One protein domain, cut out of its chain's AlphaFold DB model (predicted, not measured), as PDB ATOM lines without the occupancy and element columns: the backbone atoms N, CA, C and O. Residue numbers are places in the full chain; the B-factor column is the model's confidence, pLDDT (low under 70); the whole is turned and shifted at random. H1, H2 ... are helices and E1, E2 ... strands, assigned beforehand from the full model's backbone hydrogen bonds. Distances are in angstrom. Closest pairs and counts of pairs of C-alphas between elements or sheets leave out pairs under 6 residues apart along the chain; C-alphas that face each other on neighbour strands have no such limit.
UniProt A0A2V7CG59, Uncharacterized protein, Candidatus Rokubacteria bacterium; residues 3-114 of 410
ATOM      1  N   ALA A   3      44.916  31.779  -5.997       96.62
ATOM      2  CA  ALA A   3      45.442  31.954  -7.345       96.62
ATOM      3  C   ALA A   3      46.792  31.237  -7.464       96.62
ATOM      4  O   ALA A   3      47.526  31.148  -6.476       96.62
ATOM      5  N   SER A   4      47.115  30.720  -8.646       95.50
ATOM      6  CA  SER A   4      48.382  30.032  -8.922       95.50
ATOM      7  C   SER A   4      49.197  30.734 -10.005       95.50
ATOM      8  O   SER A   4      48.656  31.447 -10.851       95.50
ATOM      9  N   ALA A   5      50.512  30.495  -9.995       95.12
ATOM     10  CA  ALA A   5      51.464  31.103 -10.928       95.12
ATOM     11  C   ALA A   5      51.178  30.794 -12.409       95.12
ATOM     12  O   ALA A   5      51.561  31.563 -13.281       95.12
ATOM     13  N   ASP A   6      50.463  29.710 -12.707       95.12
ATOM     14  CA  ASP A   6      50.042  29.332 -14.062       95.12
ATOM     15  C   ASP A   6      48.674  29.915 -14.481       95.12
ATOM     16  O   ASP A   6      48.032  29.448 -15.434       95.12
ATOM     17  N   GLY A   7      48.230  30.962 -13.778       94.88
ATOM     18  CA  GLY A   7      47.103  31.799 -14.176       94.88
ATOM     19  C   GLY A   7      45.743  31.143 -13.960       94.88
ATOM     20  O   GLY A   7      44.848  31.311 -14.792       94.88
ATOM     21  N   ARG A   8      45.588  30.362 -12.883       97.38
ATOM     22  CA  ARG A   8      44.276  29.877 -12.430       97.38
ATOM     23  C   ARG A   8      43.825  30.633 -11.190       97.38
ATOM     24  O   ARG A   8      44.589  30.788 -10.241       97.38
ATOM     25  N   ALA A   9      42.561  31.035 -11.188       97.88
ATOM     26  CA  ALA A   9      41.831  31.548 -10.043       97.88
ATOM     27  C   ALA A   9      40.831  30.480  -9.579       97.88
ATOM     28  O   ALA A   9      40.042  29.963 -10.371       97.88
ATOM     29  N   TRP A  10      40.874  30.135  -8.297       98.06
ATOM     30  CA  TRP A  10      40.114  29.030  -7.729       98.06
ATOM     31  C   TRP A  10      39.245  29.484  -6.557       98.06
ATOM     32  O   TRP A  10      39.715  30.090  -5.589       98.06
ATOM     33  N   TYR A  11      37.960  29.155  -6.628       98.31
ATOM     34  CA  TYR A  11      36.981  29.298  -5.562       98.31
ATOM     35  C   TYR A  11      36.505  27.914  -5.121       98.31
ATOM     36  O   TYR A  11      36.191  27.064  -5.953       98.31
ATOM     37  N   ALA A  12      36.387  27.717  -3.812       96.94
ATOM     38  CA  ALA A  12      35.619  26.621  -3.249       96.94
ATOM     39  C   ALA A  12      35.055  27.019  -1.890       96.94
ATOM     40  O   ALA A  12      35.763  27.632  -1.081       96.94
ATOM     41  N   ASP A  13      33.816  26.612  -1.638       95.75
ATOM     42  CA  ASP A  13      33.273  26.540  -0.290       95.75
ATOM     43  C   ASP A  13      33.540  25.142   0.267       95.75
ATOM     44  O   ASP A  13      32.749  24.211   0.132       95.75
ATOM     45  N   ALA A  14      34.729  24.983   0.840       89.88
ATOM     46  CA  ALA A  14      35.151  23.750   1.488       89.88
ATOM     47  C   ALA A  14      34.951  23.832   3.009       89.88
ATOM     48  O   ALA A  14      35.786  23.318   3.757       89.88
ATOM     49  N   SER A  15      33.898  24.507   3.476       90.88
ATOM     50  CA  SER A  15      33.506  24.505   4.886       90.88
ATOM     51  C   SER A  15      32.952  23.132   5.321       90.88
ATOM     52  O   SER A  15      32.546  22.326   4.478       90.88
ATOM     53  N   PRO A  16      32.997  22.798   6.624       91.69
ATOM     54  CA  PRO A  16      32.329  21.611   7.152       91.69
ATOM     55  C   PRO A  16      30.813  21.848   7.177       91.69
ATOM     56  O   PRO A  16      30.295  22.491   8.087       91.69
ATOM     57  N   VAL A  17      30.114  21.344   6.162       92.56
ATOM     58  CA  VAL A  17      28.658  21.479   6.022       92.56
ATOM     59  C   VAL A  17      27.975  20.151   6.347       92.56
ATOM     60  O   VAL A  17      28.426  19.132   5.820       92.56
ATOM     61  N   PRO A  18      26.902  20.142   7.162       93.00
ATOM     62  CA  PRO A  18      26.124  18.938   7.446       93.00
ATOM     63  C   PRO A  18      25.600  18.267   6.173       93.00
ATOM     64  O   PRO A  18      24.992  18.925   5.324       93.00
ATOM     65  N   ASP A  19      25.807  16.960   6.050       93.50
ATOM     66  CA  ASP A  19      25.201  16.148   4.994       93.50
ATOM     67  C   ASP A  19      23.856  15.610   5.473       93.50
ATOM     68  O   ASP A  19      23.780  14.611   6.190       93.50
ATOM     69  N   LEU A  20      22.798  16.332   5.115       93.00
ATOM     70  CA  LEU A  20      21.426  16.011   5.488       93.00
ATOM     71  C   LEU A  20      20.738  15.244   4.364       93.00
ATOM     72  O   LEU A  20      20.942  15.542   3.182       93.00
ATOM     73  N   ALA A  21      19.868  14.304   4.737       91.56
ATOM     74  CA  ALA A  21      18.999  13.639   3.779       91.56
ATOM     75  C   ALA A  21      18.140  14.674   3.011       91.56
ATOM     76  O   ALA A  21      17.734  15.694   3.586       91.56
ATOM     77  N   PRO A  22      17.851  14.459   1.711       91.56
ATOM     78  CA  PRO A  22      17.123  15.438   0.901       91.56
ATOM     79  C   PRO A  22      15.749  15.843   1.454       91.56
ATOM     80  O   PRO A  22      15.354  17.001   1.322       91.56
ATOM     81  N   ASP A  23      15.021  14.917   2.082       92.44
ATOM     82  CA  ASP A  23      13.713  15.169   2.691       92.44
ATOM     83  C   ASP A  23      13.815  16.021   3.966       92.44
ATOM     84  O   ASP A  23      13.013  16.938   4.148       92.44
ATOM     85  N   VAL A  24      14.842  15.796   4.790       94.69
ATOM     86  CA  VAL A  24      15.164  16.625   5.966       94.69
ATOM     87  C   VAL A  24      15.530  18.044   5.548       94.69
ATOM     88  O   VAL A  24      15.035  19.015   6.121       94.69
ATOM     89  N   LEU A  25      16.366  18.186   4.516       93.62
ATOM     90  CA  LEU A  25      16.743  19.498   3.994       93.62
ATOM     91  C   LEU A  25      15.519  20.249   3.444       93.62
ATOM     92  O   LEU A  25      15.358  21.440   3.708       93.62
ATOM     93  N   ALA A  26      14.642  19.556   2.712       93.62
ATOM     94  CA  ALA A  26      13.400  20.128   2.201       93.62
ATOM     95  C   ALA A  26      12.434  20.534   3.329       93.62
ATOM     96  O   ALA A  26      11.768  21.567   3.222       93.62
ATOM     97  N   ASP A  27      12.363  19.755   4.413       94.31
ATOM     98  CA  ASP A  27      11.574  20.118   5.590       94.31
ATOM     99  C   ASP A  27      12.121  21.348   6.305       94.31
ATOM    100  O   ASP A  27      11.368  22.293   6.547       94.31
ATOM    101  N   TRP A  28      13.432  21.394   6.546       94.94
ATOM    102  CA  TRP A  28      14.078  22.572   7.113       94.94
ATOM    103  C   TRP A  28      13.808  23.819   6.264       94.94
ATOM    104  O   TRP A  28      13.392  24.842   6.806       94.94
ATOM    105  N   LEU A  29      13.951  23.736   4.936       93.88
ATOM    106  CA  LEU A  29      13.656  24.853   4.029       93.88
ATOM    107  C   LEU A  29      12.204  25.331   4.128       93.88
ATOM    108  O   LEU A  29      11.964  26.533   4.198       93.88
ATOM    109  N   ARG A  30      11.231  24.419   4.192       95.31
ATOM    110  CA  ARG A  30       9.822  24.777   4.418       95.31
ATOM    111  C   ARG A  30       9.631  25.452   5.777       95.31
ATOM    112  O   ARG A  30       8.995  26.500   5.857       95.31
ATOM    113  N   ARG A  31      10.196  24.884   6.845       95.31
ATOM    114  CA  ARG A  31      10.083  25.419   8.210       95.31
ATOM    115  C   ARG A  31      10.738  26.787   8.365       95.31
ATOM    116  O   ARG A  31      10.243  27.597   9.141       95.31
ATOM    117  N   ARG A  32      11.795  27.092   7.614       93.44
ATOM    118  CA  ARG A  32      12.360  28.451   7.558       93.44
ATOM    119  C   ARG A  32      11.357  29.492   7.076       93.44
ATOM    120  O   ARG A  32      11.497  30.646   7.446       93.44
ATOM    121  N   GLU A  33      10.346  29.111   6.309       92.75
ATOM    122  CA  GLU A  33       9.305  30.038   5.859       92.75
ATOM    123  C   GLU A  33       8.089  30.039   6.796       92.75
ATOM    124  O   GLU A  33       7.431  31.065   6.950       92.75
ATOM    125  N   THR A  34       7.806  28.927   7.485       96.00
ATOM    126  CA  THR A  34       6.537  28.745   8.217       96.00
ATOM    127  C   THR A  34       6.650  28.665   9.743       96.00
ATOM    128  O   THR A  34       5.645  28.841  10.425       96.00
ATOM    129  N   ASP A  35       7.829  28.379  10.302       96.50
ATOM    130  CA  ASP A  35       8.057  28.200  11.743       96.50
ATOM    131  C   ASP A  35       8.955  29.308  12.310       96.50
ATOM    132  O   ASP A  35      10.135  29.431  11.971       96.50
ATOM    133  N   ALA A  36       8.409  30.091  13.242       96.25
ATOM    134  CA  ALA A  36       9.095  31.226  13.855       96.25
ATOM    135  C   ALA A  36      10.390  30.824  14.585       96.25
ATOM    136  O   ALA A  36      11.355  31.596  14.600       96.25
ATOM    137  N   THR A  37      10.437  29.620  15.166       96.25
ATOM    138  CA  THR A  37      11.628  29.129  15.875       96.25
ATOM    139  C   THR A  37      12.748  28.815  14.889       96.25
ATOM    140  O   THR A  37      13.870  29.300  15.052       96.25
ATOM    141  N   THR A  38      12.434  28.088  13.813       95.75
ATOM    142  CA  THR A  38      13.377  27.804  12.722       95.75
ATOM    143  C   THR A  38      13.853  29.093  12.052       95.75
ATOM    144  O   THR A  38      15.053  29.270  11.866       95.75
ATOM    145  N   GLN A  39      12.959  30.052  11.789       94.50
ATOM    146  CA  GLN A  39      13.324  31.387  11.292       94.50
ATOM    147  C   GLN A  39      14.299  32.125  12.215       94.50
ATOM    148  O   GLN A  39      15.172  32.866  11.760       94.50
ATOM    149  N   ALA A  40      14.115  32.010  13.529       94.25
ATOM    150  CA  ALA A  40      14.976  32.662  14.504       94.25
ATOM    151  C   ALA A  40      16.358  31.991  14.591       94.25
ATOM    152  O   ALA A  40      17.352  32.687  14.813       94.25
ATOM    153  N   ALA A  41      16.430  30.668  14.425       95.00
ATOM    154  CA  ALA A  41      17.687  29.926  14.344       95.00
ATOM    155  C   ALA A  41      18.445  30.255  13.046       95.00
ATOM    156  O   ALA A  41      19.618  30.624  13.093       95.00
ATOM    157  N   ASP A  42      17.749  30.241  11.911       91.50
ATOM    158  CA  ASP A  42      18.317  30.542  10.596       91.50
ATOM    159  C   ASP A  42      18.874  31.970  10.515       91.50
ATOM    160  O   ASP A  42      19.999  32.184  10.066       91.50
ATOM    161  N   ARG A  43      18.163  32.956  11.083       88.25
ATOM    162  CA  ARG A  43      18.662  34.341  11.213       88.25
ATOM    163  C   ARG A  43      19.950  34.470  12.037       88.25
ATOM    164  O   ARG A  43      20.614  35.500  11.957       88.25
ATOM    165  N   ARG A  44      20.305  33.452  12.827       90.81
ATOM    166  CA  ARG A  44      21.567  33.354  13.582       90.81
ATOM    167  C   ARG A  44      22.597  32.439  12.904       90.81
ATOM    168  O   ARG A  44      23.650  32.200  13.484       90.81
ATOM    169  N   GLY A  45      22.310  31.953  11.695       88.31
ATOM    170  CA  GLY A  45      23.177  31.053  10.932       88.31
ATOM    171  C   GLY A  45      23.115  29.592  11.380       88.31
ATOM    172  O   GLY A  45      24.059  28.852  11.125       88.31
ATOM    173  N   ALA A  46      22.046  29.175  12.066       92.38
ATOM    174  CA  ALA A  46      21.885  27.809  12.555       92.38
ATOM    175  C   ALA A  46      20.830  27.028  11.755       92.38
ATOM    176  O   ALA A  46      19.740  27.529  11.473       92.38
ATOM    177  N   ILE A  47      21.135  25.763  11.460       93.06
ATOM    178  CA  ILE A  47      20.176  24.788  10.929       93.06
ATOM    179  C   ILE A  47      19.488  24.124  12.124       93.06
ATOM    180  O   ILE A  47      20.133  23.413  12.892       93.06
ATOM    181  N   LEU A  48      18.189  24.379  12.303       95.25
ATOM    182  CA  LEU A  48      17.392  23.774  13.370       95.25
ATOM    183  C   LEU A  48      16.653  22.546  12.833       95.25
ATOM    184  O   LEU A  48      15.796  22.683  11.961       95.25
ATOM    185  N   LEU A  49      16.979  21.375  13.377       95.06
ATOM    186  CA  LEU A  49      16.378  20.085  13.031       95.06
ATOM    187  C   LEU A  49      15.611  19.509  14.230       95.06
ATOM    188  O   LEU A  49      15.836  19.915  15.371       95.06
ATOM    189  N   ASP A  50      14.701  18.569  13.974       91.75
ATOM    190  CA  ASP A  50      13.982  17.846  15.028       91.75
ATOM    191  C   ASP A  50      14.820  16.666  15.535       91.75
ATOM    192  O   ASP A  50      14.931  15.643  14.862       91.75
ATOM    193  N   GLY A  51      15.402  16.808  16.729       93.12
ATOM    194  CA  GLY A  51      16.231  15.772  17.353       93.12
ATOM    195  C   GLY A  51      15.462  14.564  17.898       93.12
ATOM    196  O   GLY A  51      16.091  13.630  18.383       93.12
ATOM    197  N   SER A  52      14.125  14.566  17.859       93.81
ATOM    198  CA  SER A  52      13.318  13.380  18.183       93.81
ATOM    199  C   SER A  52      13.092  12.468  16.972       93.81
ATOM    200  O   SER A  52      12.724  11.303  17.138       93.81
ATOM    201  N   ASP A  53      13.349  12.970  15.760       92.50
ATOM    202  CA  ASP A  53      13.242  12.218  14.516       92.50
ATOM    203  C   ASP A  53      14.621  11.716  14.080       92.50
ATOM    204  O   ASP A  53      15.460  12.489  13.619       92.50
ATOM    205  N   SER A  54      14.840  10.402  14.165       91.50
ATOM    206  CA  SER A  54      16.092   9.762  13.727       91.50
ATOM    207  C   SER A  54      16.459  10.027  12.260       91.50
ATOM    208  O   SER A  54      17.618   9.868  11.891       91.50
ATOM    209  N   ARG A  55      15.508  10.452  11.413       89.25
ATOM    210  CA  ARG A  55      15.807  10.868  10.034       89.25
ATOM    211  C   ARG A  55      16.619  12.159   9.983       89.25
ATOM    212  O   ARG A  55      17.359  12.342   9.029       89.25
ATOM    213  N   SER A  56      16.500  13.025  10.994       93.25
ATOM    214  CA  SER A  56      17.234  14.294  11.109       93.25
ATOM    215  C   SER A  56      18.721  14.124  11.430       93.25
ATOM    216  O   SER A  56      19.459  15.112  11.416       93.25
ATOM    217  N   GLU A  57      19.161  12.905  11.748       91.31
ATOM    218  CA  GLU A  57      20.572  12.605  11.962       91.31
ATOM    219  C   GLU A  57      21.389  12.925  10.707       91.31
ATOM    220  O   GLU A  57      20.951  12.727   9.569       91.31
ATOM    221  N   TRP A  58      22.600  13.441  10.909       92.31
ATOM    222  CA  TRP A  58      23.505  13.675   9.788       92.31
ATOM    223  C   TRP A  58      23.944  12.331   9.208       92.31
ATOM    224  O   TRP A  58      24.015  11.325   9.916       92.31
ATOM    225  N   SER A  59      24.277  12.324   7.917       86.12
ATOM    226  CA  SER A  59      24.752  11.124   7.230       86.12
ATOM    227  C   SER A  59      25.852  10.411   8.023       86.12
ATOM    228  O   SER A  59      26.867  11.000   8.381       86.12
ATOM    229  N   SER A  60      25.707   9.113   8.273       81.38
ATOM    230  CA  SER A  60      26.762   8.331   8.930       81.38
ATOM    231  C   SER A  60      27.932   8.004   7.993       81.38
ATOM    232  O   SER A  60      28.911   7.395   8.432       81.38
ATOM    233  N   GLU A  61      27.864   8.414   6.718       78.25
ATOM    234  CA  GLU A  61      28.922   8.183   5.738       78.25
ATOM    235  C   GLU A  61      30.238   8.813   6.196       78.25
ATOM    236  O   GLU A  61      30.376  10.029   6.336       78.25
ATOM    237  N   SER A  62      31.242   7.968   6.403       66.56
ATOM    238  CA  SER A  62      32.590   8.399   6.741       66.56
ATOM    239  C   SER A  62      33.287   9.010   5.524       66.56
ATOM    240  O   SER A  62      33.497   8.331   4.516       66.56
ATOM    241  N   GLY A  63      33.713  10.267   5.639       75.50
ATOM    242  CA  GLY A  63      34.607  10.925   4.686       75.50
ATOM    243  C   GLY A  63      35.960  11.283   5.317       75.50
ATOM    244  O   GLY A  63      36.118  11.196   6.535       75.50
ATOM    245  N   PRO A  64      36.942  11.775   4.533       75.69
ATOM    246  CA  PRO A  64      38.258  12.187   5.046       75.69
ATOM    247  C   PRO A  64      38.227  13.270   6.138       75.69
ATOM    248  O   PRO A  64      39.237  13.521   6.786       75.69
ATOM    249  N   ARG A  65      37.086  13.948   6.315       80.56
ATOM    250  CA  ARG A  65      36.868  15.010   7.308       80.56
ATOM    251  C   ARG A  65      36.029  14.564   8.509       80.56
ATOM    252  O   ARG A  65      35.696  15.398   9.343       80.56
ATOM    253  N   GLY A  66      35.709  13.275   8.595       78.75
ATOM    254  CA  GLY A  66      34.786  12.712   9.576       78.75
ATOM    255  C   GLY A  66      33.414  12.375   8.974       78.75
ATOM    256  O   GLY A  66      33.156  12.703   7.811       78.75
ATOM    257  N   PRO A  67      32.563  11.670   9.738       87.56
ATOM    258  CA  PRO A  67      31.187  11.371   9.348       87.56
ATOM    259  C   PRO A  67      30.298  12.625   9.390       87.56
ATOM    260  O   PRO A  67      30.640  13.608  10.050       87.56
ATOM    261  N   GLY A  68      29.150  12.598   8.714       90.62
ATOM    262  CA  GLY A  68      28.117  13.640   8.831       90.62
ATOM    263  C   GLY A  68      28.315  14.879   7.972       90.62
ATOM    264  O   GLY A  68      27.492  15.788   8.038       90.62
ATOM    265  N   LEU A  69      29.382  14.947   7.174       93.38
ATOM    266  CA  LEU A  69      29.732  16.137   6.400       93.38
ATOM    267  C   LEU A  69      29.619  15.900   4.902       93.38
ATOM    268  O   LEU A  69      29.988  14.838   4.400       93.38
ATOM    269  N   VAL A  70      29.195  16.934   4.173       92.06
ATOM    270  CA  VAL A  70      29.139  16.882   2.713       92.06
ATOM    271  C   VAL A  70      30.553  16.591   2.182       92.06
ATOM    272  O   VAL A  70      31.489  17.344   2.480       92.06
ATOM    273  N   PRO A  71      30.751  15.524   1.383       90.62
ATOM    274  CA  PRO A  71      32.048  15.207   0.808       90.62
ATOM    275  C   PRO A  71      32.561  16.351  -0.063       90.62
ATOM    276  O   PRO A  71      31.797  16.959  -0.809       90.62
ATOM    277  N   TYR A  72      33.878  16.571  -0.074       90.69
ATOM    278  CA  TYR A  72      34.505  17.620  -0.891       90.69
ATOM    279  C   TYR A  72      34.104  17.551  -2.376       90.69
ATOM    280  O   TYR A  72      33.937  18.574  -3.037       90.69
ATOM    281  N   ALA A  73      33.885  16.346  -2.915       90.88
ATOM    282  CA  ALA A  73      33.402  16.141  -4.281       90.88
ATOM    283  C   ALA A  73      32.038  16.810  -4.560       90.88
ATOM    284  O   ALA A  73      31.806  17.204  -5.701       90.88
ATOM    285  N   ARG A  74      31.195  16.994  -3.534       92.38
ATOM    286  CA  ARG A  74      29.878  17.650  -3.573       92.38
ATOM    287  C   ARG A  74      29.895  19.107  -3.069       92.38
ATOM    288  O   ARG A  74      28.836  19.718  -2.986       92.38
ATOM    289  N   SER A  75      31.058  19.682  -2.754       94.62
ATOM    290  CA  SER A  75      31.181  21.094  -2.359       94.62
ATOM    291  C   SER A  75      31.133  22.054  -3.563       94.62
ATOM    292  O   SER A  75      31.689  21.720  -4.620       94.62
ATOM    293  N   PRO A  76      30.559  23.268  -3.416       97.75
ATOM    294  CA  PRO A  76      30.628  24.321  -4.427       97.75
ATOM    295  C   PRO A  76      32.070  24.679  -4.778       97.75
ATOM    296  O   PRO A  76      32.871  24.992  -3.894       97.75
ATOM    297  N   ARG A  77      32.410  24.658  -6.071       97.31
ATOM    298  CA  ARG A  77      33.746  25.017  -6.563       97.31
ATOM    299  C   ARG A  77      33.711  25.571  -7.979       97.31
ATOM    300  O   ARG A  77      32.931  25.111  -8.804       97.31
ATOM    301  N   LEU A  78      34.593  26.522  -8.259       98.00
ATOM    302  CA  LEU A  78      34.768  27.130  -9.572       98.00
ATOM    303  C   LEU A  78      36.255  27.396  -9.820       98.00
ATOM    304  O   LEU A  78      36.936  27.961  -8.969       98.00
ATOM    305  N   GLU A  79      36.734  27.032 -11.003       97.94
ATOM    306  CA  GLU A  79      38.053  27.410 -11.501       97.94
ATOM    307  C   GLU A  79      37.900  28.294 -12.740       97.94
ATOM    308  O   GLU A  79      37.028  28.060 -13.581       97.94
ATOM    309  N   ARG A  80      38.727  29.335 -12.829       97.81
ATOM    310  CA  ARG A  80      38.684  30.367 -13.863       97.81
ATOM    311  C   ARG A  80      40.086  30.829 -14.241       97.81
ATOM    312  O   ARG A  80      41.035  30.623 -13.491       97.81
ATOM    313  N   ARG A  81      40.203  31.488 -15.394       95.69
ATOM    314  CA  ARG A  81      41.428  32.191 -15.824       95.69
ATOM    315  C   ARG A  81      41.295  33.714 -15.814       95.69
ATOM    316  O   ARG A  81      42.293  34.398 -15.971       95.69
ATOM    317  N   ASP A  82      40.077  34.220 -15.647       94.81
ATOM    318  CA  ASP A  82      39.783  35.630 -15.423       94.81
ATOM    319  C   ASP A  82      39.804  35.927 -13.919       94.81
ATOM    320  O   ASP A  82      40.846  36.293 -13.384       94.81
ATOM    321  N   TYR A  83      38.700  35.720 -13.199       96.56
ATOM    322  CA  TYR A  83      38.656  35.985 -11.762       96.56
ATOM    323  C   TYR A  83      37.641  35.107 -11.034       96.56
ATOM    324  O   TYR A  83      36.757  34.488 -11.621       96.56
ATOM    325  N   VAL A  84      37.763  35.081  -9.711       98.19
ATOM    326  CA  VAL A  84      36.717  34.642  -8.785       98.19
ATOM    327  C   VAL A  84      36.698  35.611  -7.606       98.19
ATOM    328  O   VAL A  84      37.722  36.211  -7.283       98.19
ATOM    329  N   PHE A  85      35.557  35.765  -6.946       97.56
ATOM    330  CA  PHE A  85      35.443  36.581  -5.741       97.56
ATOM    331  C   PHE A  85      34.428  35.992  -4.765       97.56
ATOM    332  O   PHE A  85      33.583  35.172  -5.116       97.56
ATOM    333  N   ASN A  86      34.491  36.442  -3.517       97.56
ATOM    334  CA  ASN A  86      33.430  36.246  -2.545       97.56
ATOM    335  C   ASN A  86      33.423  37.422  -1.570       97.56
ATOM    336  O   ASN A  86      34.478  37.884  -1.139       97.56
ATOM    337  N   ALA A  87      32.229  37.891  -1.223       96.00
ATOM    338  CA  ALA A  87      32.026  38.976  -0.271       96.00
ATOM    339  C   ALA A  87      30.958  38.599   0.771       96.00
ATOM    340  O   ALA A  87      30.079  39.391   1.098       96.00
ATOM    341  N   ASN A  88      31.074  37.386   1.323       94.56
ATOM    342  CA  ASN A  88      30.255  36.813   2.403       94.56
ATOM    343  C   ASN A  88      28.814  36.416   2.045       94.56
ATOM    344  O   ASN A  88      28.135  35.837   2.888       94.56
ATOM    345  N   ASP A  89      28.352  36.677   0.824       95.25
ATOM    346  CA  ASP A  89      27.171  35.998   0.288       95.25
ATOM    347  C   ASP A  89      27.496  34.532  -0.070       95.25
ATOM    348  O   ASP A  89      28.667  34.151  -0.182       95.25
ATOM    349  N   SER A  90      26.454  33.713  -0.263       95.50
ATOM    350  CA  SER A  90      26.594  32.278  -0.564       95.50
ATOM    351  C   SER A  90      27.393  32.000  -1.845       95.50
ATOM    352  O   SER A  90      27.579  32.874  -2.699       95.50
ATOM    353  N   ALA A  91      27.786  30.734  -2.012       96.75
ATOM    354  CA  ALA A  91      28.562  30.241  -3.147       96.75
ATOM    355  C   ALA A  91      27.920  30.433  -4.531       96.75
ATOM    356  O   ALA A  91      28.600  30.226  -5.530       96.75
ATOM    357  N   TRP A  92      26.651  30.849  -4.612       98.06
ATOM    358  CA  TRP A  92      25.900  30.976  -5.862       98.06
ATOM    359  C   TRP A  92      26.546  31.912  -6.901       98.06
ATOM    360  O   TRP A  92      26.500  31.632  -8.102       98.06
ATOM    361  N   VAL A  93      27.170  33.015  -6.458       97.69
ATOM    362  CA  VAL A  93      27.714  34.069  -7.342       97.69
ATOM    363  C   VAL A  93      29.197  34.341  -7.048       97.69
ATOM    364  O   VAL A  93      29.531  35.396  -6.508       97.69
ATOM    365  N   PRO A  94      30.113  33.422  -7.404       97.44
ATOM    366  CA  PRO A  94      31.551  33.620  -7.222       97.44
ATOM    367  C   PRO A  94      32.201  34.380  -8.397       97.44
ATOM    368  O   PRO A  94      33.412  34.585  -8.415       97.44
ATOM    369  N   HIS A  95      31.416  34.746  -9.416       97.81
ATOM    370  CA  HIS A  95      31.831  35.411 -10.653       97.81
ATOM    371  C   HIS A  95      30.655  36.233 -11.215       97.81
ATOM    372  O   HIS A  95      29.497  35.878 -10.977       97.81
ATOM    373  N   ALA A  96      30.892  37.302 -11.992       96.25
ATOM    374  CA  ALA A  96      29.783  38.139 -12.477       96.25
ATOM    375  C   ALA A  96      28.848  37.391 -13.439       96.25
ATOM    376  O   ALA A  96      27.633  37.579 -13.376       96.25
ATOM    377  N   THR A  97      29.376  36.471 -14.249       95.44
ATOM    378  CA  THR A  97      28.608  35.741 -15.281       95.44
ATOM    379  C   THR A  97      28.567  34.220 -15.107       95.44
ATOM    380  O   THR A  97      27.852  33.555 -15.845       95.44
ATOM    381  N   ALA A  98      29.289  33.653 -14.133       96.50
ATOM    382  CA  ALA A  98      29.230  32.218 -13.840       96.50
ATOM    383  C   ALA A  98      28.511  31.982 -12.511       96.50
ATOM    384  O   ALA A  98      28.658  32.767 -11.570       96.50
ATOM    385  N   ARG A  99      27.697  30.927 -12.457       96.38
ATOM    386  CA  ARG A  99      26.882  30.563 -11.294       96.38
ATOM    387  C   ARG A  99      27.229  29.157 -10.838       96.38
ATOM    388  O   ARG A  99      27.541  28.303 -11.664       96.38
ATOM    389  N   LEU A 100      27.151  28.937  -9.532       97.31
ATOM    390  CA  LEU A 100      27.229  27.616  -8.919       97.31
ATOM    391  C   LEU A 100      25.851  27.273  -8.371       97.31
ATOM    392  O   LEU A 100      25.365  27.969  -7.485       97.31
ATOM    393  N   SER A 101      25.229  26.233  -8.923       96.25
ATOM    394  CA  SER A 101      23.885  25.811  -8.539       96.25
ATOM    395  C   SER A 101      23.755  24.300  -8.424       96.25
ATOM    396  O   SER A 101      24.539  23.564  -9.022       96.25
ATOM    397  N   GLY A 102      22.743  23.855  -7.681       94.44
ATOM    398  CA  GLY A 102      22.470  22.436  -7.446       94.44
ATOM    399  C   GLY A 102      23.278  21.844  -6.290       94.44
ATOM    400  O   GLY A 102      23.463  20.628  -6.229       94.44
ATOM    401  N   TYR A 103      23.774  22.692  -5.386       94.75
ATOM    402  CA  TYR A 103      24.477  22.261  -4.180       94.75
ATOM    403  C   TYR A 103      23.509  22.129  -2.999       94.75
ATOM    404  O   TYR A 103      22.369  22.592  -3.051       94.75
ATOM    405  N   SER A 104      23.952  21.485  -1.913       93.44
ATOM    406  CA  SER A 104      23.152  21.427  -0.682       93.44
ATOM    407  C   SER A 104      22.804  22.842  -0.215       93.44
ATOM    408  O   SER A 104      23.691  23.685  -0.071       93.44
ATOM    409  N   ALA A 105      21.528  23.092   0.092       91.75
ATOM    410  CA  ALA A 105      21.064  24.384   0.601       91.75
ATOM    411  C   ALA A 105      21.685  24.760   1.964       91.75
ATOM    412  O   ALA A 105      21.596  25.914   2.381       91.75
ATOM    413  N   ALA A 106      22.356  23.814   2.631       91.81
ATOM    414  CA  ALA A 106      23.158  24.068   3.822       91.81
ATOM    415  C   ALA A 106      24.440  24.889   3.537       91.81
ATOM    416  O   ALA A 106      24.948  25.535   4.449       91.81
ATOM    417  N   PHE A 107      24.924  24.951   2.285       93.50
ATOM    418  CA  PHE A 107      25.959  25.919   1.862       93.50
ATOM    419  C   PHE A 107      25.417  27.355   1.722       93.50
ATOM    420  O   PHE A 107      26.174  28.309   1.546       93.50
ATOM    421  N   GLY A 108      24.096  27.526   1.783       92.44
ATOM    422  CA  GLY A 108      23.424  28.812   1.682       92.44
ATOM    423  C   GLY A 108      22.518  28.935   0.453       92.44
ATOM    424  O   GLY A 108      22.499  28.070  -0.421       92.44
ATOM    425  N   PRO A 109      21.733  30.023   0.384       92.19
ATOM    426  CA  PRO A 109      20.666  30.161  -0.598       92.19
ATOM    427  C   PRO A 109      21.192  30.483  -2.000       92.19
ATOM    428  O   PRO A 109      22.058  31.348  -2.173       92.19
ATOM    429  N   GLU A 110      20.609  29.841  -3.003       95.75
ATOM    430  CA  GLU A 110      20.786  30.140  -4.426       95.75
ATOM    431  C   GLU A 110      19.603  30.966  -4.947       95.75
ATOM    432  O   GLU A 110      18.532  30.961  -4.347       95.75
ATOM    433  N   ARG A 111      19.776  31.667  -6.076       96.38
ATOM    434  CA  ARG A 111      18.710  32.476  -6.707       96.38
ATOM    435  C   ARG A 111      18.054  33.495  -5.763       96.38
ATOM    436  O   ARG A 111      16.880  33.812  -5.919       96.38
ATOM    437  N   THR A 112      18.815  34.043  -4.814       96.00
ATOM    438  CA  THR A 112      18.372  35.119  -3.911       96.00
ATOM    439  C   THR A 112      19.227  36.377  -4.077       96.00
ATOM    440  O   THR A 112      20.385  36.269  -4.499       96.00
ATOM    441  N   PRO A 113      18.702  37.567  -3.727       97.44
ATOM    442  CA  PRO A 113      19.426  38.833  -3.825       97.44
ATOM    443  C   PRO A 113      20.842  38.770  -3.246       97.44
ATOM    444  O   PRO A 113      21.116  38.036  -2.295       97.44
ATOM    445  N   ARG A 114      21.763  39.542  -3.825       97.25
ATOM    446  CA  ARG A 114      23.132  39.703  -3.316       97.25
ATOM    447  C   ARG A 114      23.280  41.049  -2.631       97.25
ATOM    448  O   ARG A 114      22.703  42.039  -3.083       97.25
TER     449      ARG A 114
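This is residues 3 to 114 of the 410 residues of an uncharacterized protein of Candidatus Rokubacteria bacterium (UniProt A0A2V7CG59). This domain has little regular structure: it is mostly loops, with a two-stranded ribbon, E1 and E2, toward one end of the long axis and a corner of two helices, H1 and H2, toward the other. Of 112 printed residues, 29 are in named elements, ordered E1, H1, H2, E2; the class is mixed, the sheet antiparallel. It is only just compact, close to loose, with a radius of gyration of the C-alphas of 15.8 A, spanning 51 by 34 by 20 A.

E1, residues 8 to 12, begins at C-alpha 8 (44.276, 29.877, -12.430) and measures 13.0 A. H1, residues 22 to 34, measures 18.5 A; H2, residues 36 to 42, 9.8 A. E2, residues 77 to 80, measures 10.3 A and ends at C-alpha 80 (38.684, 30.367, -13.863).

In the antiparallel pair E1 and E2, N 9 and O 80 are within hydrogen-bond range, 2.8 A. H1, with residues 28 to 33 alone, touches H2 only at the corner; their closest C-alphas, Arg 32 and Gln 39, are 4.8 A apart. Their tilt is steep, 61 degrees, opposite ways. Every O i to N i+4 pair is within range in H2, 8 of 9 in H1.

The farthest C-alphas, Asp 6 and Ser 52, are 51.4 A apart. The printed part has no cut; the link H2 to E2 is long, 34 residues. Residue 62 alone has pLDDT under 70.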